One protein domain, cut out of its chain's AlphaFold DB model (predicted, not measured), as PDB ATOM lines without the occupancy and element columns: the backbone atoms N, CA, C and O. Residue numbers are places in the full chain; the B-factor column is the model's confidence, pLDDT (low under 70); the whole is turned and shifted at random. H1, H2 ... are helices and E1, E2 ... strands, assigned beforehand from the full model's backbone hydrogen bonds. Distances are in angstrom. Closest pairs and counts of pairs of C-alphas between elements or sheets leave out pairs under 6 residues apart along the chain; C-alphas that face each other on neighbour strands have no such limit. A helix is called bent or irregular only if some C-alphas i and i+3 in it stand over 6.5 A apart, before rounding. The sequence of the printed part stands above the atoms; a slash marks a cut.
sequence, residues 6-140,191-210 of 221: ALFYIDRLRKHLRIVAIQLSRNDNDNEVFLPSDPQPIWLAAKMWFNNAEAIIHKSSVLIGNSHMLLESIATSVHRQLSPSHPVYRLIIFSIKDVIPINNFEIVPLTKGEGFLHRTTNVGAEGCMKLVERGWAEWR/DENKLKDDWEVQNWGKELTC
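Overview. This is residues 6 to 140 and 191 to 210 of the 221 residues of the protein "Hydroperoxide isomerase ALOXE3" of Thelohanellus kitauei (UniProt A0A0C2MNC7). One long helix, H1, bent but nearly straight, makes the longest axis; H5 crosses its arm H1a, while H2, H3 and H7 pack on its arm H1b. E2 of the small hairpin E1 E2 packs on H1a, and residues 191 to 198, with H6, stick out. The printed part has 155 residues, with two antiparallel strands followed by seven named helices: mostly helix. It is loose, with a radius of gyration of the C-alphas of 21.9 A and spans of 65 by 44 by 30 A.

Along the chain. E1, residues 6 to 11, begins at C-alpha 6 (111.281, 129.464, 129.043); E2 is residues 16 to 23. H1, residues 40 to 81, is one helix by its hydrogen bonds but bent, with C-alphas 66 and 69 6.5 A apart; its arms are H1a, residues 40 to 66, 36.1 A long, and H1b, residues 69 to 81. H2, residues 87 to 96, is irregular, C-alphas 91 and 94 being 7.2 A apart; H3, residues 99 to 111, only just, with 6.51 A from C-alpha 105 to 108. H4 is residues 116 to 120, H5 124 to 138, H6 192 to 197, and H7 199 to 209, ending at C-alpha 209 (128.517, 120.195, 100.124).

Arrangement. In the hairpin E1 and E2, N 9 and O 18 are within hydrogen-bond range at 2.8 A. The closest C-alphas of E2 and H1a, Ile 22 and Ala 46, are 6.7 A apart. H1a touches H5 with residues 56 to 66 alone, closest at C-alphas 61 and 132, 4.6 A. H1b and H2 form a helical hairpin, closest at C-alphas 75 and 96, 5.8 A. H1b touches H7 at a shallow tilt of 28 degrees, opposite ways, closest at C-alphas 81 and 204, 5.3 A. H4 touches H5, closest at C-alphas 118 and 124, 3.8 A. Every O i to N i+4 pair is within hydrogen-bond range in H1b, H4, H5 and H7, against 22 of 23 in H1a, 4 of 6 in H2, 7 of 9 in H3 and 1 of 2 in H6.

Size, cuts and confidence. The farthest C-alphas, Pro 39 and Asp 197, are 67.2 A apart. Residues 141 to 190 are not printed, a gap of 26.6 A between C-alphas 140 and 191. The link E2 to H1 is long; no printed residue has pLDDT under 70.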
ATOM      1  N   ALA A   6     110.925 128.658 127.885       96.38
ATOM      2  CA  ALA A   6     111.281 129.464 129.043       96.38
ATOM      3  C   ALA A   6     111.345 130.936 128.652       96.38
ATOM      4  O   ALA A   6     111.927 131.293 127.626       96.38
ATOM      5  N   LEU A   7     110.765 131.787 129.494       96.94
ATOM      6  CA  LEU A   7     110.860 133.231 129.363       96.94
ATOM      7  C   LEU A   7     111.895 133.754 130.350       96.94
ATOM      8  O   LEU A   7     111.849 133.447 131.545       96.94
ATOM      9  N   PHE A   8     112.797 134.589 129.848       95.44
ATOM     10  CA  PHE A   8     113.802 135.261 130.650       95.44
ATOM     11  C   PHE A   8     113.589 136.773 130.631       95.44
ATOM     12  O   PHE A   8     113.184 137.354 129.629       95.44
ATOM     13  N   TYR A   9     113.898 137.409 131.753       94.38
ATOM     14  CA  TYR A   9     113.856 138.846 131.959       94.38
ATOM     15  C   TYR A   9     115.222 139.343 132.425       94.38
ATOM     16  O   TYR A   9     115.864 138.727 133.277       94.38
ATOM     17  N   ILE A  10     115.658 140.481 131.894       92.56
ATOM     18  CA  ILE A  10     116.905 141.125 132.303       92.56
ATOM     19  C   ILE A  10     116.587 142.085 133.448       92.56
ATOM     20  O   ILE A  10     115.966 143.130 133.250       92.56
ATOM     21  N   ASP A  11     117.024 141.738 134.660       87.94
ATOM     22  CA  ASP A  11     116.948 142.630 135.819       87.94
ATOM     23  C   ASP A  11     117.849 143.843 135.555       87.94
ATOM     24  O   ASP A  11     119.065 143.739 135.666       87.94
ATOM     25  N   ARG A  12     117.265 144.995 135.201       82.62
ATOM     26  CA  ARG A  12     118.018 146.213 134.848       82.62
ATOM     27  C   ARG A  12     118.922 146.726 135.969       82.62
ATOM     28  O   ARG A  12     119.937 147.350 135.678       82.62
ATOM     29  N   LEU A  13     118.574 146.467 137.230       83.88
ATOM     30  CA  LEU A  13     119.364 146.920 138.376       83.88
ATOM     31  C   LEU A  13     120.592 146.035 138.569       83.88
ATOM     32  O   LEU A  13     121.693 146.530 138.787       83.88
ATOM     33  N   ARG A  14     120.397 144.715 138.477       83.75
ATOM     34  CA  ARG A  14     121.472 143.734 138.695       83.75
ATOM     35  C   ARG A  14     122.197 143.332 137.419       83.75
ATOM     36  O   ARG A  14     123.219 142.673 137.505       83.75
ATOM     37  N   LYS A  15     121.673 143.709 136.253       84.38
ATOM     38  CA  LYS A  15     122.138 143.313 134.915       84.38
ATOM     39  C   LYS A  15     122.150 141.794 134.684       84.38
ATOM     40  O   LYS A  15     122.888 141.307 133.838       84.38
ATOM     41  N   HIS A  16     121.340 141.040 135.430       86.25
ATOM     42  CA  HIS A  16     121.303 139.576 135.366       86.25
ATOM     43  C   HIS A  16     120.087 139.085 134.582       86.25
ATOM     44  O   HIS A  16     118.975 139.580 134.779       86.25
ATOM     45  N   LEU A  17     120.291 138.052 133.763       92.81
ATOM     46  CA  LEU A  17     119.213 137.312 133.120       92.81
ATOM     47  C   LEU A  17     118.538 136.393 134.152       92.81
ATOM     48  O   LEU A  17     119.197 135.589 134.811       92.81
ATOM     49  N   ARG A  18     117.224 136.527 134.322       93.25
ATOM     50  CA  ARG A  18     116.418 135.755 135.274       93.25
ATOM     51  C   ARG A  18     115.303 135.035 134.547       93.25
ATOM     52  O   ARG A  18     114.597 135.646 133.758       93.25
ATOM     53  N   ILE A  19     115.109 133.764 134.851       95.56
ATOM     54  CA  ILE A  19     113.970 133.002 134.345       95.56
ATOM     55  C   ILE A  19     112.696 133.404 135.101       95.56
ATOM     56  O   ILE A  19     112.703 133.471 136.333       95.56
ATOM     57  N   VAL A  20     111.634 133.730 134.363       96.94
ATOM     58  CA  VAL A  20     110.377 134.279 134.909       96.94
ATOM     59  C   VAL A  20     109.147 133.440 134.584       96.94
ATOM     60  O   VAL A  20     108.134 133.606 135.252       96.94
ATOM     61  N   ALA A  21     109.230 132.539 133.607       97.81
ATOM     62  CA  ALA A  21     108.180 131.570 133.319       97.81
ATOM     63  C   ALA A  21     108.767 130.334 132.629       97.81
ATOM     64  O   ALA A  21     109.724 130.460 131.860       97.81
ATOM     65  N   ILE A  22     108.195 129.161 132.892       97.81
ATOM     66  CA  ILE A  22     108.522 127.900 132.215       97.81
ATOM     67  C   ILE A  22     107.223 127.205 131.832       97.81
ATOM     68  O   ILE A  22     106.376 126.985 132.685       97.81
ATOM     69  N   GLN A  23     107.106 126.783 130.581       96.56
ATOM     70  CA  GLN A  23     106.064 125.869 130.123       96.56
ATOM     71  C   GLN A  23     106.751 124.582 129.669       96.56
ATOM     72  O   GLN A  23     107.644 124.638 128.827       96.56
ATOM     73  N   LEU A  24     106.399 123.424 130.237       95.19
ATOM     74  CA  LEU A  24     107.143 122.173 129.997       95.19
ATOM     75  C   LEU A  24     106.727 121.428 128.720       95.19
ATOM     76  O   LEU A  24     107.524 120.670 128.153       95.19
ATOM     77  N   SER A  25     105.499 121.648 128.262       91.38
ATOM     78  CA  SER A  25     104.894 120.961 127.123       91.38
ATOM     79  C   SER A  25     104.489 121.955 126.035       91.38
ATOM     80  O   SER A  25     104.165 123.107 126.312       91.38
ATOM     81  N   ARG A  26     104.535 121.510 124.774       87.00
ATOM     82  CA  ARG A  26     104.075 122.285 123.603       87.00
ATOM     83  C   ARG A  26     102.674 121.884 123.141       87.00
ATOM     84  O   ARG A  26     102.248 122.319 122.080       87.00
ATOM     85  N   ASN A  27     102.012 120.989 123.868       87.31
ATOM     86  CA  ASN A  27     100.670 120.536 123.535       87.31
ATOM     87  C   ASN A  27      99.654 121.571 124.029       87.31
ATOM     88  O   ASN A  27      99.690 121.940 125.198       87.31
ATOM     89  N   ASP A  28      98.721 121.983 123.175       79.44
ATOM     90  CA  ASP A  28      97.682 122.957 123.537       79.44
ATOM     91  C   ASP A  28      96.799 122.485 124.705       79.44
ATOM     92  O   ASP A  28      96.248 123.303 125.437       79.44
ATOM     93  N   ASN A  29      96.699 121.168 124.914       83.38
ATOM     94  CA  ASN A  29      95.945 120.566 126.019       83.38
ATOM     95  C   ASN A  29      96.727 120.488 127.345       83.38
ATOM     96  O   ASN A  29      96.151 120.120 128.364       83.38
ATOM     97  N   ASP A  30      98.030 120.778 127.327       80.75
ATOM     98  CA  ASP A  30      98.931 120.749 128.485       80.75
ATOM     99  C   ASP A  30      99.857 121.973 128.408       80.75
ATOM    100  O   ASP A  30     101.010 121.901 127.976       80.75
ATOM    101  N   ASN A  31      99.286 123.131 128.738       84.12
ATOM    102  CA  ASN A  31      99.884 124.454 128.561       84.12
ATOM    103  C   ASN A  31     100.119 125.182 129.895       84.12
ATOM    104  O   ASN A  31     100.148 126.413 129.931       84.12
ATOM    105  N   GLU A  32     100.283 124.434 130.990       93.62
ATOM    106  CA  GLU A  32     100.544 125.018 132.303       93.62
ATOM    107  C   GLU A  32     101.868 125.797 132.301       93.62
ATOM    108  O   GLU A  32     102.917 125.309 131.861       93.62
ATOM    109  N   VAL A  33     101.801 127.036 132.791       96.44
ATOM    110  CA  VAL A  33     102.946 127.938 132.899       96.44
ATOM    111  C   VAL A  33     103.342 128.048 134.362       96.44
ATOM    112  O   VAL A  33     102.620 128.629 135.168       96.44
ATOM    113  N   PHE A  34     104.525 127.537 134.675       97.44
ATOM    114  CA  PHE A  34     105.130 127.607 135.995       97.44
ATOM    115  C   PHE A  34     105.862 128.935 136.180       97.44
ATOM    116  O   PHE A  34     106.609 129.380 135.300       97.44
ATOM    117  N   LEU A  35     105.686 129.551 137.344       98.00
ATOM    118  CA  LEU A  35     106.191 130.872 137.697       98.00
ATOM    119  C   LEU A  35     107.049 130.827 138.974       98.00
ATOM    120  O   LEU A  35     106.851 129.977 139.842       98.00
ATOM    121  N   PRO A  36     107.957 131.801 139.179       97.19
ATOM    122  CA  PRO A  36     108.700 131.941 140.432       97.19
ATOM    123  C   PRO A  36     107.835 132.122 141.688       97.19
ATOM    124  O   PRO A  36     108.354 131.964 142.792       97.19
ATOM    125  N   SER A  37     106.566 132.509 141.529       97.38
ATOM    126  CA  SER A  37     105.586 132.665 142.610       97.38
ATOM    127  C   SER A  37     104.921 131.355 143.040       97.38
ATOM    128  O   SER A  37     104.260 131.341 144.077       97.38
ATOM    129  N   ASP A  38     105.073 130.280 142.265       98.00
ATOM    130  CA  ASP A  38     104.512 128.973 142.602       98.00
ATOM    131  C   ASP A  38     105.197 128.379 143.842       98.00
ATOM    132  O   ASP A  38     106.326 128.762 144.180       98.00
ATOM    133  N   PRO A  39     104.560 127.404 144.526       98.25
ATOM    134  CA  PRO A  39     105.192 126.688 145.625       98.25
ATOM    135  C   PRO A  39     106.602 126.221 145.257       98.25
ATOM    136  O   PRO A  39     106.819 125.611 144.208       98.25
ATOM    137  N   GLN A  40     107.567 126.480 146.143       97.94
ATOM    138  CA  GLN A  40     108.990 126.255 145.876       97.94
ATOM    139  C   GLN A  40     109.311 124.875 145.257       97.94
ATOM    140  O   GLN A  40     110.106 124.847 144.313       97.94
ATOM    141  N   PRO A  41     108.727 123.744 145.711       98.31
ATOM    142  CA  PRO A  41     108.992 122.442 145.096       98.31
ATOM    143  C   PRO A  41     108.534 122.344 143.633       98.31
ATOM    144  O   PRO A  41     109.227 121.729 142.825       98.31
ATOM    145  N   ILE A  42     107.411 122.978 143.279       97.88
ATOM    146  CA  ILE A  42     106.854 122.984 141.918       97.88
ATOM    147  C   ILE A  42     107.765 123.791 140.994       97.88
ATOM    148  O   ILE A  42     108.239 123.279 139.979       97.88
ATOM    149  N   TRP A  43     108.105 125.020 141.392       98.06
ATOM    150  CA  TRP A  43     109.003 125.864 140.604       98.06
ATOM    151  C   TRP A  43     110.399 125.246 140.441       98.06
ATOM    152  O   TRP A  43     111.032 125.347 139.385       98.06
ATOM    153  N   LEU A  44     110.900 124.576 141.482       98.25
ATOM    154  CA  LEU A  44     112.157 123.841 141.407       98.25
ATOM    155  C   LEU A  44     112.077 122.688 140.398       98.25
ATOM    156  O   LEU A  44     112.969 122.575 139.558       98.25
ATOM    157  N   ALA A  45     111.017 121.880 140.443       97.44
ATOM    158  CA  ALA A  45     110.819 120.775 139.509       97.44
ATOM    159  C   ALA A  45     110.723 121.262 138.053       97.44
ATOM    160  O   ALA A  45     111.371 120.685 137.176       97.44
ATOM    161  N   ALA A  46     110.008 122.363 137.793       97.31
ATOM    162  CA  ALA A  46     109.925 122.965 136.461       97.31
ATOM    163  C   ALA A  46     111.311 123.363 135.921       97.31
ATOM    164  O   ALA A  46     111.667 123.023 134.791       97.31
ATOM    165  N   LYS A  47     112.149 124.003 136.750       97.69
ATOM    166  CA  LYS A  47     113.539 124.327 136.384       97.69
ATOM    167  C   LYS A  47     114.396 123.085 136.142       97.69
ATOM    168  O   LYS A  47     115.212 123.092 135.226       97.69
ATOM    169  N   MET A  48     114.232 122.028 136.940       97.50
ATOM    170  CA  MET A  48     114.970 120.774 136.745       97.50
ATOM    171  C   MET A  48     114.621 120.119 135.406       97.50
ATOM    172  O   MET A  48     115.523 119.692 134.689       97.50
ATOM    173  N   TRP A  49     113.340 120.092 135.036       96.38
ATOM    174  CA  TRP A  49     112.903 119.576 133.738       96.38
ATOM    175  C   TRP A  49     113.378 120.435 132.567       96.38
ATOM    176  O   TRP A  49     113.831 119.883 131.563       96.38
ATOM    177  N   PHE A  50     113.335 121.763 132.706       96.94
ATOM    178  CA  PHE A  50     113.901 122.679 131.718       96.94
ATOM    179  C   PHE A  50     115.401 122.424 131.504       96.94
ATOM    180  O   PHE A  50     115.828 122.188 130.375       96.94
ATOM    181  N   ASN A  51     116.182 122.374 132.587       96.62
ATOM    182  CA  ASN A  51     117.618 122.099 132.523       96.62
ATOM    183  C   ASN A  51     117.917 120.704 131.964       96.62
ATOM    184  O   ASN A  51     118.895 120.528 131.247       96.62
ATOM    185  N   ASN A  52     117.091 119.700 132.271       96.31
ATOM    186  CA  ASN A  52     117.258 118.366 131.706       96.31
ATOM    187  C   ASN A  52     117.071 118.371 130.182       96.31
ATOM    188  O   ASN A  52     117.898 117.796 129.481       96.31
ATOM    189  N   ALA A  53     116.031 119.040 129.671       95.88
ATOM    190  CA  ALA A  53     115.807 119.169 128.230       95.88
ATOM    191  C   ALA A  53     116.953 119.922 127.533       95.88
ATOM    192  O   ALA A  53     117.432 119.475 126.491       95.88
ATOM    193  N   GLU A  54     117.421 121.024 128.125       96.44
ATOM    194  CA  GLU A  54     118.561 121.794 127.613       96.44
ATOM    195  C   GLU A  54     119.832 120.938 127.559       96.44
ATOM    196  O   GLU A  54     120.447 120.835 126.498       96.44
ATOM    197  N   ALA A  55     120.147 120.209 128.635       95.88
ATOM    198  CA  ALA A  55     121.335 119.363 128.705       95.88
ATOM    199  C   ALA A  55     121.362 118.288 127.605       95.88
ATOM    200  O   ALA A  55     122.431 117.932 127.102       95.88
ATOM    201  N   ILE A  56     120.198 117.772 127.207       95.31
ATOM    202  CA  ILE A  56     120.084 116.752 126.158       95.31
ATOM    203  C   ILE A  56     120.301 117.359 124.772       95.31
ATOM    204  O   ILE A  56     121.005 116.756 123.960       95.31
ATOM    205  N   ILE A  57     119.756 118.550 124.508       95.38
ATOM    206  CA  ILE A  57     120.012 119.287 123.262       95.38
ATOM    207  C   ILE A  57     121.484 119.687 123.173       95.38
ATOM    208  O   ILE A  57     122.116 119.460 122.142       95.38
ATOM    209  N   HIS A  58     122.053 120.207 124.262       95.62
ATOM    210  CA  HIS A  58     123.466 120.550 124.335       95.62
ATOM    211  C   HIS A  58     124.345 119.323 124.066       95.62
ATOM    212  O   HIS A  58     125.231 119.365 123.216       95.62
ATOM    213  N   LYS A  59     124.089 118.195 124.739       94.12
ATOM    214  CA  LYS A  59     124.879 116.972 124.544       94.12
ATOM    215  C   LYS A  59     124.742 116.426 123.122       94.12
ATOM    216  O   LYS A  59     125.741 116.016 122.543       94.12
ATOM    217  N   SER A  60     123.526 116.405 122.583       94.56
ATOM    218  CA  SER A  60     123.237 115.808 121.279       94.56
ATOM    219  C   SER A  60     123.645 116.742 120.144       94.56
ATOM    220  O   SER A  60     124.636 116.503 119.468       94.56
ATOM    221  N   SER A  61     122.912 117.832 119.938       93.88
ATOM    222  CA  SER A  61     123.073 118.669 118.752       93.88
ATOM    223  C   SER A  61     124.315 119.555 118.836       93.88
ATOM    224  O   SER A  61     125.051 119.639 117.861       93.88
ATOM    225  N   VAL A  62     124.591 120.182 119.986       94.00
ATOM    226  CA  VAL A  62     125.720 121.126 120.102       94.00
ATOM    227  C   VAL A  62     127.053 120.389 120.210       94.00
ATOM    228  O   VAL A  62     127.934 120.597 119.385       94.00
ATOM    229  N   LEU A  63     127.210 119.505 121.197       94.00
ATOM    230  CA  LEU A  63     128.472 118.807 121.421       94.00
ATOM    231  C   LEU A  63     128.720 117.736 120.350       94.00
ATOM    232  O   LEU A  63     129.700 117.822 119.617       94.00
ATOM    233  N   ILE A  64     127.857 116.719 120.250       93.81
ATOM    234  CA  ILE A  64     128.100 115.594 119.330       93.81
ATOM    235  C   ILE A  64     127.949 116.043 117.872       93.81
ATOM    236  O   ILE A  64     128.841 115.778 117.071       93.81
ATOM    237  N   GLY A  65     126.856 116.729 117.532       94.00
ATOM    238  CA  GLY A  65     126.587 117.174 116.162       94.00
ATOM    239  C   GLY A  65     127.549 118.266 115.686       94.00
ATOM    240  O   GLY A  65     128.387 118.027 114.816       94.00
ATOM    241  N   ASN A  66     127.430 119.464 116.263       93.31
ATOM    242  CA  ASN A  66     128.082 120.672 115.747       93.31
ATOM    243  C   ASN A  66     129.585 120.749 116.043       93.31
ATOM    244  O   ASN A  66     130.279 121.505 115.368       93.31
ATOM    245  N   SER A  67     130.097 119.994 117.020       92.38
ATOM    246  CA  SER A  67     131.536 119.949 117.308       92.38
ATOM    247  C   SER A  67     132.162 118.656 116.801       92.38
ATOM    248  O   SER A  67     132.980 118.700 115.894       92.38
ATOM    249  N   HIS A  68     131.782 117.491 117.327       94.56
ATOM    250  CA  HIS A  68     132.485 116.250 116.980       94.56
ATOM    251  C   HIS A  68     132.236 115.808 115.530       94.56
ATOM    252  O   HIS A  68     133.185 115.705 114.752       94.56
ATOM    253  N   MET A  69     130.981 115.554 115.150       92.75
ATOM    254  CA  MET A  69     130.652 114.992 113.834       92.75
ATOM    255  C   MET A  69     130.955 115.970 112.695       92.75
ATOM    256  O   MET A  69     131.559 115.578 111.695       92.75
ATOM    257  N   LEU A  70     130.600 117.248 112.867       93.50
ATOM    258  CA  LEU A  70     130.934 118.289 111.897       93.50
ATOM    259  C   LEU A  70     132.450 118.387 111.683       93.50
ATOM    260  O   LEU A  70     132.908 118.313 110.541       93.50
ATOM    261  N   LEU A  71     133.244 118.507 112.751       94.56
ATOM    262  CA  LEU A  71     134.694 118.652 112.602       94.56
ATOM    263  C   LEU A  71     135.347 117.393 112.029       94.56
ATOM    264  O   LEU A  71     136.317 117.517 111.290       94.56
ATOM    265  N   GLU A  72     134.837 116.193 112.313       95.12
ATOM    266  CA  GLU A  72     135.371 114.960 111.719       95.12
ATOM    267  C   GLU A  72     135.083 114.873 110.221       95.12
ATOM    268  O   GLU A  72     135.945 114.437 109.455       95.12
ATOM    269  N   SER A  73     133.918 115.353 109.782       93.62
ATOM    270  CA  SER A  73     133.590 115.464 108.358       93.62
ATOM    271  C   SER A  73     134.533 116.440 107.629       93.62
ATOM    272  O   SER A  73     135.070 116.136 106.556       93.62
ATOM    273  N   ILE A  74     134.857 117.567 108.276       94.31
ATOM    274  CA  ILE A  74     135.844 118.536 107.788       94.31
ATOM    275  C   ILE A  74     137.244 117.913 107.773       94.31
ATOM    276  O   ILE A  74     137.926 117.973 106.756       94.31
ATOM    277  N   ALA A  75     137.666 117.258 108.853       96.25
ATOM    278  CA  ALA A  75     138.979 116.625 108.940       96.25
ATOM    279  C   ALA A  75     139.169 115.536 107.874       96.25
ATOM    280  O   ALA A  75     140.199 115.483 107.201       96.25
ATOM    281  N   THR A  76     138.149 114.700 107.677       95.69
ATOM    282  CA  THR A  76     138.157 113.626 106.680       95.69
ATOM    283  C   THR A  76     138.287 114.184 105.265       95.69
ATOM    284  O   THR A  76     139.111 113.697 104.492       95.69
ATOM    285  N   SER A  77     137.520 115.225 104.928       95.12
ATOM    286  CA  SER A  77     137.595 115.862 103.606       95.12
ATOM    287  C   SER A  77     138.926 116.589 103.377       95.12
ATOM    288  O   SER A  77     139.490 116.473 102.292       95.12
ATOM    289  N   VAL A  78     139.500 117.239 104.399       96.62
ATOM    290  CA  VAL A  78     140.849 117.832 104.314       96.62
ATOM    291  C   VAL A  78     141.890 116.765 103.972       96.62
ATOM    292  O   VAL A  78     142.675 116.958 103.049       96.62
ATOM    293  N   HIS A  79     141.875 115.622 104.664       96.94
ATOM    294  CA  HIS A  79     142.819 114.530 104.402       96.94
ATOM    295  C   HIS A  79     142.642 113.865 103.029       96.94
ATOM    296  O   HIS A  79     143.589 113.262 102.525       96.94
ATOM    297  N   ARG A  80     141.445 113.935 102.434       96.19
ATOM    298  CA  ARG A  80     141.137 113.321 101.133       96.19
ATOM    299  C   ARG A  80     141.414 114.246  99.953       96.19
ATOM    300  O   ARG A  80     141.788 113.744  98.896       96.19
ATOM    301  N   GLN A  81     141.203 115.551 100.122       97.06
ATOM    302  CA  GLN A  81     141.206 116.511  99.014       97.06
ATOM    303  C   GLN A  81     142.430 117.416  98.982       97.06
ATOM    304  O   GLN A  81     142.767 117.902  97.908       97.06
ATOM    305  N   LEU A  82     143.100 117.634 100.119       97.94
ATOM    306  CA  LEU A  82     144.250 118.529 100.200       97.94
ATOM    307  C   LEU A  82     145.544 117.743 100.440       97.94
ATOM    308  O   LEU A  82     145.660 116.948 101.376       97.94
ATOM    309  N   SER A  83     146.555 118.009  99.621       97.81
ATOM    310  CA  SER A  83     147.903 117.472  99.775       97.81
ATOM    311  C   SER A  83     148.555 117.972 101.074       97.81
ATOM    312  O   SER A  83     148.410 119.146 101.418       97.81
ATOM    313  N   PRO A  84     149.388 117.173 101.771       97.19
ATOM    314  CA  PRO A  84     150.144 117.645 102.939       97.19
ATOM    315  C   PRO A  84     151.069 118.848 102.670       97.19
ATOM    316  O   PRO A  84     151.484 119.565 103.587       97.19
ATOM    317  N   SER A  85     151.424 119.075 101.403       97.06
ATOM    318  CA  SER A  85     152.205 120.239 100.972       97.06
ATOM    319  C   SER A  85     151.350 121.480 100.706       97.06
ATOM    320  O   SER A  85     151.909 122.572 100.608       97.06
ATOM    321  N   HIS A  86     150.029 121.331 100.613       97.69
ATOM    322  CA  HIS A  86     149.091 122.398 100.298       97.69
ATOM    323  C   HIS A  86     149.030 123.444 101.430       97.69
ATOM    324  O   HIS A  86     148.963 123.067 102.608       97.69
ATOM    325  N   PRO A  87     149.027 124.760 101.134       96.19
ATOM    326  CA  PRO A  87     149.038 125.800 102.166       96.19
ATOM    327  C   PRO A  87     147.818 125.727 103.097       96.19
ATOM    328  O   PRO A  87     147.978 125.813 104.314       96.19
ATOM    329  N   VAL A  88     146.620 125.473 102.554       96.62
ATOM    330  CA  VAL A  88     145.392 125.307 103.359       96.62
ATOM    331  C   VAL A  88     145.487 124.097 104.295       96.62
ATOM    332  O   VAL A  88     145.121 124.210 105.463       96.62
ATOM    333  N   TYR A  89     146.050 122.968 103.836       97.69
ATOM    334  CA  TYR A  89     146.260 121.789 104.684       97.69
ATOM    335  C   TYR A  89     147.163 122.134 105.869       97.69
ATOM    336  O   TYR A  89     146.821 121.868 107.020       97.69
ATOM    337  N   ARG A  90     148.307 122.776 105.604       96.50
ATOM    338  CA  ARG A  90     149.271 123.162 106.646       96.50
ATOM    339  C   ARG A  90     148.692 124.149 107.654       96.50
ATOM    340  O   ARG A  90     149.069 124.096 108.821       96.50
ATOM    341  N   LEU A  91     147.791 125.022 107.208       96.06
ATOM    342  CA  LEU A  91     147.116 125.986 108.069       96.06
ATOM    343  C   LEU A  91     146.118 125.305 109.015       96.06
ATOM    344  O   LEU A  91     146.126 125.591 110.210       96.06
ATOM    345  N   ILE A  92     145.280 124.396 108.503       95.81
ATOM    346  CA  ILE A  92     144.173 123.819 109.280       95.81
ATOM    347  C   ILE A  92     144.565 122.581 110.096       95.81
ATOM    348  O   ILE A  92     143.950 122.317 111.127       95.81
ATOM    349  N   ILE A  93     145.590 121.822 109.682       95.56
ATOM    350  CA  ILE A  93     145.879 120.489 110.243       95.56
ATOM    351  C   ILE A  93     146.071 120.494 111.764       95.56
ATOM    352  O   ILE A  93     145.618 119.576 112.444       95.56
ATOM    353  N   PHE A  94     146.678 121.538 112.331       92.06
ATOM    354  CA  PHE A  94     146.879 121.631 113.779       92.06
ATOM    355  C   PHE A  94     145.573 121.760 114.567       92.06
ATOM    356  O   PHE A  94     145.519 121.299 115.707       92.06
ATOM    357  N   SER A  95     144.527 122.330 113.965       93.56
ATOM    358  CA  SER A  95     143.200 122.457 114.573       93.56
ATOM    359  C   SER A  95     142.391 121.160 114.509       93.56
ATOM    360  O   SER A  95     141.486 120.979 115.315       93.56
ATOM    361  N   ILE A  96     142.705 120.259 113.569       95.44
ATOM    362  CA  ILE A  96     141.894 119.060 113.291       95.44
ATOM    363  C   ILE A  96     142.603 117.724 113.561       95.44
ATOM    364  O   ILE A  96     141.950 116.684 113.537       95.44
ATOM    365  N   LYS A  97     143.917 117.726 113.835       94.75
ATOM    366  CA  LYS A  97     144.757 116.511 113.918       94.75
ATOM    367  C   LYS A  97     144.228 115.417 114.853       94.75
ATOM    368  O   LYS A  97     144.408 114.238 114.566       94.75
ATOM    369  N   ASP A  98     143.570 115.801 115.944       95.69
ATOM    370  CA  ASP A  98     143.122 114.872 116.984       95.69
ATOM    371  C   ASP A  98     141.622 114.552 116.880       95.69
ATOM    372  O   ASP A  98     141.131 113.711 117.630       95.69
ATOM    373  N   VAL A  99     140.897 115.160 115.929       95.56
ATOM    374  CA  VAL A  99     139.434 115.026 115.801       95.56
ATOM    375  C   VAL A  99     139.013 113.595 115.448       95.56
ATOM    376  O   VAL A  99     138.128 113.037 116.092       95.56
ATOM    377  N   ILE A 100     139.655 112.963 114.462       95.94
ATOM    378  CA  ILE A 100     139.320 111.581 114.073       95.94
ATOM    379  C   ILE A 100     139.658 110.592 115.215       95.94
ATOM    380  O   ILE A 100     138.787 109.809 115.608       95.94
ATOM    381  N   PRO A 101     140.869 110.623 115.822       96.12
ATOM    382  CA  PRO A 101     141.181 109.761 116.963       96.12
ATOM    383  C   PRO A 101     140.240 109.940 118.158       96.12
ATOM    384  O   PRO A 101     139.791 108.938 118.719       96.12
ATOM    385  N   ILE A 102     139.925 111.185 118.546       94.75
ATOM    386  CA  ILE A 102     139.066 111.431 119.711       94.75
ATOM    387  C   ILE A 102     137.631 110.986 119.446       94.75
ATOM    388  O   ILE A 102     137.014 110.391 120.324       94.75
ATOM    389  N   ASN A 103     137.109 111.167 118.231       94.81
ATOM    390  CA  ASN A 103     135.759 110.718 117.912       94.81
ATOM    391  C   ASN A 103     135.640 109.195 117.933       94.81
ATOM    392  O   ASN A 103     134.683 108.657 118.495       94.81
ATOM    393  N   ASN A 104     136.637 108.481 117.412       93.19
ATOM    394  CA  ASN A 104     136.673 107.027 117.520       93.19
ATOM    395  C   ASN A 104     136.778 106.557 118.985       93.19
ATOM    396  O   ASN A 104     136.156 105.565 119.365       93.19
ATOM    397  N   PHE A 105     137.537 107.275 119.820       92.94
ATOM    398  CA  PHE A 105     137.691 106.956 121.240       92.94
ATOM    399  C   PHE A 105     136.443 107.280 122.078       92.94
ATOM    400  O   PHE A 105     136.077 106.495 122.950       92.94
ATOM    401  N   GLU A 106     135.773 108.405 121.825       89.62
ATOM    402  CA  GLU A 106     134.671 108.900 122.657       89.62
ATOM    403  C   GLU A 106     133.291 108.607 122.069       89.62
ATOM    404  O   GLU A 106     132.434 108.053 122.759       89.62
ATOM    405  N   ILE A 107     133.045 108.959 120.806       89.25
ATOM    406  CA  ILE A 107     131.696 108.942 120.219       89.25
ATOM    407  C   ILE A 107     131.206 107.512 119.995       89.25
ATOM    408  O   ILE A 107     130.038 107.208 120.268       89.25
ATOM    409  N   VAL A 108     132.090 106.604 119.571       85.69
ATOM    410  CA  VAL A 108     131.722 105.200 119.341       85.69
ATOM    411  C   VAL A 108     131.270 104.515 120.644       85.69
ATOM    412  O   VAL A 108     130.148 104.002 120.672       85.69
ATOM    413  N   PRO A 109     132.031 104.528 121.761       87.88
ATOM    414  CA  PRO A 109     131.557 103.937 123.020       87.88
ATOM    415  C   PRO A 109     130.356 104.661 123.637       87.88
ATOM    416  O   PRO A 109     129.558 104.060 124.360       87.88
ATOM    417  N   LEU A 110     130.222 105.960 123.374       88.50
ATOM    418  CA  LEU A 110     129.147 106.781 123.917       88.50
ATOM    419  C   LEU A 110     127.788 106.463 123.266       88.50
ATOM    420  O   LEU A 110     126.769 106.507 123.960       88.50
ATOM    421  N   THR A 111     127.778 106.080 121.984       86.62
ATOM    422  CA  THR A 111     126.562 105.822 121.184       86.62
ATOM    423  C   THR A 111     126.215 104.338 120.996       86.62
ATOM    424  O   THR A 111     125.066 104.014 120.703       86.62
ATOM    425  N   LYS A 112     127.166 103.411 121.171       86.75
ATOM    426  CA  LYS A 112     126.969 101.981 120.874       86.75
ATOM    427  C   LYS A 112     126.182 101.232 121.959       86.75
ATOM    428  O   LYS A 112     126.621 101.168 123.103       86.75
ATOM    429  N   GLY A 113     125.090 100.560 121.574       83.25
ATOM    430  CA  GLY A 113     124.327  99.644 122.441       83.25
ATOM    431  C   GLY A 113     123.872 100.300 123.749       83.25
ATOM    432  O   GLY A 113     123.355 101.415 123.741       83.25
ATOM    433  N   GLU A 114     124.132  99.649 124.885       84.94
ATOM    434  CA  GLU A 114     123.930 100.208 126.235       84.94
ATOM    435  C   GLU A 114     125.092 101.125 126.683       84.94
ATOM    436  O   GLU A 114     125.542 101.110 127.833       84.94
ATOM    437  N   GLY A 115     125.613 101.919 125.746       85.50
ATOM    438  CA  GLY A 115     126.702 102.869 125.951       85.50
ATOM    439  C   GLY A 115     126.354 103.994 126.930       85.50
ATOM    440  O   GLY A 115     125.316 104.006 127.598       85.50
ATOM    441  N   PHE A 116     127.245 104.978 127.058       88.69
ATOM    442  CA  PHE A 116     127.084 106.015 128.083       88.69
ATOM    443  C   PHE A 116     125.813 106.855 127.889       88.69
ATOM    444  O   PHE A 116     125.115 107.114 128.870       88.69
ATOM    445  N   LEU A 117     125.449 107.212 126.648       91.56
ATOM    446  CA  LEU A 117     124.201 107.946 126.395       91.56
ATOM    447  C   LEU A 117     122.968 107.146 126.796       91.56
ATOM    448  O   LEU A 117     122.038 107.718 127.357       91.56
ATOM    449  N   HIS A 118     122.962 105.835 126.543       92.44
ATOM    450  CA  HIS A 118     121.847 104.973 126.927       92.44
ATOM    451  C   HIS A 118     121.618 104.985 128.443       92.44
ATOM    452  O   HIS A 118     120.482 105.051 128.898       92.44
ATOM    453  N   ARG A 119     122.701 104.985 129.226       90.44
ATOM    454  CA  ARG A 119     122.642 104.880 130.691       90.44
ATOM    455  C   ARG A 119     122.462 106.208 131.424       90.44
ATOM    456  O   ARG A 119     122.081 106.201 132.588       90.44
ATOM    457  N   THR A 120     122.778 107.333 130.786       91.25
ATOM    458  CA  THR A 120     122.845 108.645 131.464       91.25
ATOM    459  C   THR A 120     121.894 109.694 130.909       91.25
ATOM    460  O   THR A 120     121.780 110.777 131.478       91.25
ATOM    461  N   THR A 121     121.176 109.381 129.831       92.62
ATOM    462  CA  THR A 121     120.161 110.269 129.257       92.62
ATOM    463  C   THR A 121     118.804 109.579 129.256       92.62
ATOM    464  O   THR A 121     118.706 108.366 129.101       92.62
ATOM    465  N   ASN A 122     117.733 110.352 129.398       91.62
ATOM    466  CA  ASN A 122     116.355 109.846 129.364       91.62
ATOM    467  C   ASN A 122     115.840 109.541 127.941       91.62
ATOM    468  O   ASN A 122     114.739 109.015 127.802       91.62
ATOM    469  N   VAL A 123     116.597 109.892 126.895       93.25
ATOM    470  CA  VAL A 123     116.273 109.598 125.484       93.25
ATOM    471  C   VAL A 123     117.161 108.499 124.889       93.25
ATOM    472  O   VAL A 123     116.913 108.037 123.775       93.25
ATOM    473  N   GLY A 124     118.179 108.066 125.634       93.62
ATOM    474  CA  GLY A 124     119.167 107.086 125.208       93.62
ATOM    475  C   GLY A 124     119.991 107.515 123.988       93.62
ATOM    476  O   GLY A 124     119.834 108.604 123.441       93.62
ATOM    477  N   ALA A 125     120.886 106.631 123.536       92.75
ATOM    478  CA  ALA A 125     121.742 106.907 122.380       92.75
ATOM    479  C   ALA A 125     120.933 107.172 121.097       92.75
ATOM    480  O   ALA A 125     121.207 108.136 120.389       92.75
ATOM    481  N   GLU A 126     119.903 106.364 120.828       92.56
ATOM    482  CA  GLU A 126     119.062 106.515 119.634       92.56
ATOM    483  C   GLU A 126     118.328 107.864 119.612       92.56
ATOM    484  O   GLU A 126     118.310 108.548 118.589       92.56
ATOM    485  N   GLY A 127     117.749 108.280 120.743       93.81
ATOM    486  CA  GLY A 127     117.061 109.564 120.838       93.81
ATOM    487  C   GLY A 127     118.011 110.747 120.667       93.81
ATOM    488  O   GLY A 127     117.679 111.682 119.939       93.81
ATOM    489  N   CYS A 128     119.212 110.682 121.249       94.25
ATOM    490  CA  CYS A 128     120.258 111.678 121.008       94.25
ATOM    491  C   CYS A 128     120.624 111.765 119.519       94.25
ATOM    492  O   CYS A 128     120.687 112.861 118.969       94.25
ATOM    493  N   MET A 129     120.799 110.630 118.834       93.38
ATOM    494  CA  MET A 129     121.139 110.624 117.407       93.38
ATOM    495  C   MET A 129     120.021 111.191 116.520       93.38
ATOM    496  O   MET A 129     120.311 111.916 115.573       93.38
ATOM    497  N   LYS A 130     118.748 110.974 116.868       95.00
ATOM    498  CA  LYS A 130     117.617 111.640 116.190       95.00
ATOM    499  C   LYS A 130     117.617 113.159 116.400       95.00
ATOM    500  O   LYS A 130     117.191 113.903 115.521       95.00
ATOM    501  N   LEU A 131     118.077 113.645 117.557       95.31
ATOM    502  CA  LEU A 131     118.235 115.085 117.805       95.31
ATOM    503  C   LEU A 131     119.419 115.674 117.029       95.31
ATOM    504  O   LEU A 131     119.319 116.804 116.550       95.31
ATOM    505  N   VAL A 132     120.508 114.915 116.866       95.00
ATOM    506  CA  VAL A 132     121.619 115.284 115.975       95.00
ATOM    507  C   VAL A 132     121.112 115.430 114.544       95.00
ATOM    508  O   VAL A 132     121.312 116.478 113.945       95.00
ATOM    509  N   GLU A 133     120.392 114.432 114.026       94.31
ATOM    510  CA  GLU A 133     119.828 114.450 112.670       94.31
ATOM    511  C   GLU A 133     118.921 115.669 112.436       94.31
ATOM    512  O   GLU A 133     119.084 116.390 111.452       94.31
ATOM    513  N   ARG A 134     117.998 115.949 113.365       94.88
ATOM    514  CA  ARG A 134     117.107 117.118 113.276       94.88
ATOM    515  C   ARG A 134     117.866 118.438 113.343       94.88
ATOM    516  O   ARG A 134     117.574 119.335 112.564       94.88
ATOM    517  N   GLY A 135     118.841 118.548 114.246       94.00
ATOM    518  CA  GLY A 135     119.689 119.735 114.341       94.00
ATOM    519  C   GLY A 135     120.491 119.957 113.059       94.00
ATOM    520  O   GLY A 135     120.519 121.065 112.535       94.00
ATOM    521  N   TRP A 136     121.061 118.888 112.498       93.81
ATOM    522  CA  TRP A 136     121.795 118.927 111.234       93.81
ATOM    523  C   TRP A 136     120.912 119.352 110.056       93.81
ATOM    524  O   TRP A 136     121.335 120.115 109.189       93.81
ATOM    525  N   ALA A 137     119.648 118.926 110.049       92.69
ATOM    526  CA  ALA A 137     118.680 119.341 109.043       92.69
ATOM    527  C   ALA A 137     118.379 120.853 109.071       92.69
ATOM    528  O   ALA A 137     117.931 121.387 108.058       92.69
ATOM    529  N   GLU A 138     118.643 121.564 110.165       91.88
ATOM    530  CA  GLU A 138     118.451 123.020 110.264       91.88
ATOM    531  C   GLU A 138     119.771 123.803 110.197       91.88
ATOM    532  O   GLU A 138     119.767 124.988 109.860       91.88
ATOM    533  N   TRP A 139     120.897 123.139 110.463       94.12
ATOM    534  CA  TRP A 139     122.213 123.758 110.562       94.12
ATOM    535  C   TRP A 139     122.702 124.339 109.225       94.12
ATOM    536  O   TRP A 139     122.565 123.727 108.159       94.12
ATOM    537  N   ARG A 140     123.307 125.530 109.280       93.69
ATOM    538  CA  ARG A 140     123.881 126.243 108.128       93.69
ATOM    539  C   ARG A 140     125.254 126.824 108.440       93.69
ATOM    540  O   ARG A 140     125.445 127.416 109.500       93.69
ATOM    541  N   ASP A 191     145.382 134.891  95.156       90.62
ATOM    542  CA  ASP A 191     144.555 135.941  94.568       90.62
ATOM    543  C   ASP A 191     143.234 135.313  94.068       90.62
ATOM    544  O   ASP A 191     143.066 134.088  94.108       90.62
ATOM    545  N   GLU A 192     142.282 136.130  93.603       80.50
ATOM    546  CA  GLU A 192     140.970 135.636  93.150       80.50
ATOM    547  C   GLU A 192     141.052 134.618  92.002       80.50
ATOM    548  O   GLU A 192     140.193 133.739  91.908       80.50
ATOM    549  N   ASN A 193     142.050 134.727  91.121       88.62
ATOM    550  CA  ASN A 193     142.184 133.821  89.982       88.62
ATOM    551  C   ASN A 193     142.781 132.487  90.434       88.62
ATOM    552  O   ASN A 193     142.232 131.433  90.124       88.62
ATOM    553  N   LYS A 194     143.831 132.526  91.264       91.62
ATOM    554  CA  LYS A 194     144.453 131.316  91.818       91.62
ATOM    555  C   LYS A 194     143.477 130.450  92.603       91.62
ATOM    556  O   LYS A 194     143.552 129.234  92.500       91.62
ATOM    557  N   LEU A 195     142.566 131.052  93.370       89.88
ATOM    558  CA  LEU A 195     141.580 130.289  94.145       89.88
ATOM    559  C   LEU A 195     140.605 129.509  93.247       89.88
ATOM    560  O   LEU A 195     140.209 128.395  93.586       89.88
ATOM    561  N   LYS A 196     140.216 130.086  92.104       90.25
ATOM    562  CA  LYS A 196     139.324 129.429  91.134       90.25
ATOM    563  C   LYS A 196     140.014 128.265  90.425       90.25
ATOM    564  O   LYS A 196     139.366 127.261  90.142       90.25
ATOM    565  N   ASP A 197     141.313 128.400  90.176       93.88
ATOM    566  CA  ASP A 197     142.118 127.396  89.478       93.88
ATOM    567  C   ASP A 197     142.641 126.279  90.406       93.88
ATOM    568  O   ASP A 197     143.133 125.249  89.935       93.88
ATOM    569  N   ASP A 198     142.522 126.447  91.725       96.06
ATOM    570  CA  ASP A 198     142.963 125.473  92.725       96.06
ATOM    571  C   ASP A 198     141.983 124.300  92.864       96.06
ATOM    572  O   ASP A 198     141.068 124.289  93.690       96.06
ATOM    573  N   TRP A 199     142.193 123.269  92.053       95.88
ATOM    574  CA  TRP A 199     141.334 122.090  92.028       95.88
ATOM    575  C   TRP A 199     141.257 121.334  93.370       95.88
ATOM    576  O   TRP A 199     140.235 120.687  93.609       95.88
ATOM    577  N   GLU A 200     142.274 121.406  94.241       97.06
ATOM    578  CA  GLU A 200     142.262 120.746  95.557       97.06
ATOM    579  C   GLU A 200     141.231 121.428  96.465       97.06
ATOM    580  O   GLU A 200     140.332 120.773  96.999       97.06
ATOM    581  N   VAL A 201     141.284 122.762  96.560       95.19
ATOM    582  CA  VAL A 201     140.311 123.557  97.330       95.19
ATOM    583  C   VAL A 201     138.905 123.446  96.740       95.19
ATOM    584  O   VAL A 201     137.933 123.274  97.480       95.19
ATOM    585  N   GLN A 202     138.783 123.478  95.411       94.19
ATOM    586  CA  GLN A 202     137.496 123.336  94.729       94.19
ATOM    587  C   GLN A 202     136.862 121.960  94.986       94.19
ATOM    588  O   GLN A 202     135.657 121.850  95.223       94.19
ATOM    589  N   ASN A 203     137.655 120.885  94.963       94.44
ATOM    590  CA  ASN A 203     137.157 119.546  95.273       94.44
ATOM    591  C   ASN A 203     136.843 119.376  96.760       94.44
ATOM    592  O   ASN A 203     135.855 118.721  97.094       94.44
ATOM    593  N   TRP A 204     137.616 120.015  97.638       94.69
ATOM    594  CA  TRP A 204     137.321 120.071  99.065       94.69
ATOM    595  C   TRP A 204     135.953 120.708  99.343       94.69
ATOM    596  O   TRP A 204     135.111 120.084  99.992       94.69
ATOM    597  N   GLY A 205     135.663 121.879  98.763       92.56
ATOM    598  CA  GLY A 205     134.346 122.524  98.872       92.56
ATOM    599  C   GLY A 205     133.198 121.669  98.316       92.56
ATOM    600  O   GLY A 205     132.131 121.568  98.930       92.56
ATOM    601  N   LYS A 206     133.415 120.978  97.188       92.12
ATOM    602  CA  LYS A 206     132.431 120.036  96.619       92.12
ATOM    603  C   LYS A 206     132.165 118.836  97.528       92.12
ATOM    604  O   LYS A 206     131.014 118.434  97.669       92.12
ATOM    605  N   GLU A 207     133.186 118.251  98.156       93.44
ATOM    606  CA  GLU A 207     132.989 117.119  99.075       93.44
ATOM    607  C   GLU A 207     132.224 117.539 100.337       93.44
ATOM    608  O   GLU A 207     131.350 116.802 100.806       93.44
ATOM    609  N   LEU A 208     132.484 118.741 100.857       91.88
ATOM    610  CA  LEU A 208     131.765 119.280 102.012       91.88
ATOM    611  C   LEU A 208     130.272 119.510 101.728       91.88
ATOM    612  O   LEU A 208     129.439 119.275 102.602       91.88
ATOM    613  N   THR A 209     129.914 119.919 100.511       90.50
ATOM    614  CA  THR A 209     128.517 120.195 100.124       90.50
ATOM    615  C   THR A 209     127.771 118.976  99.575       90.50
ATOM    616  O   THR A 209     126.541 118.980  99.517       90.50
ATOM    617  N   CYS A 210     128.485 117.918  99.184       87.06
ATOM    618  CA  CYS A 210     127.896 116.728  98.575       87.06
ATOM    619  C   CYS A 210     126.973 115.964  99.540       87.06
ATOM    620  O   CYS A 210     127.303 115.767 100.711       87.06
TER     621      CYS A 210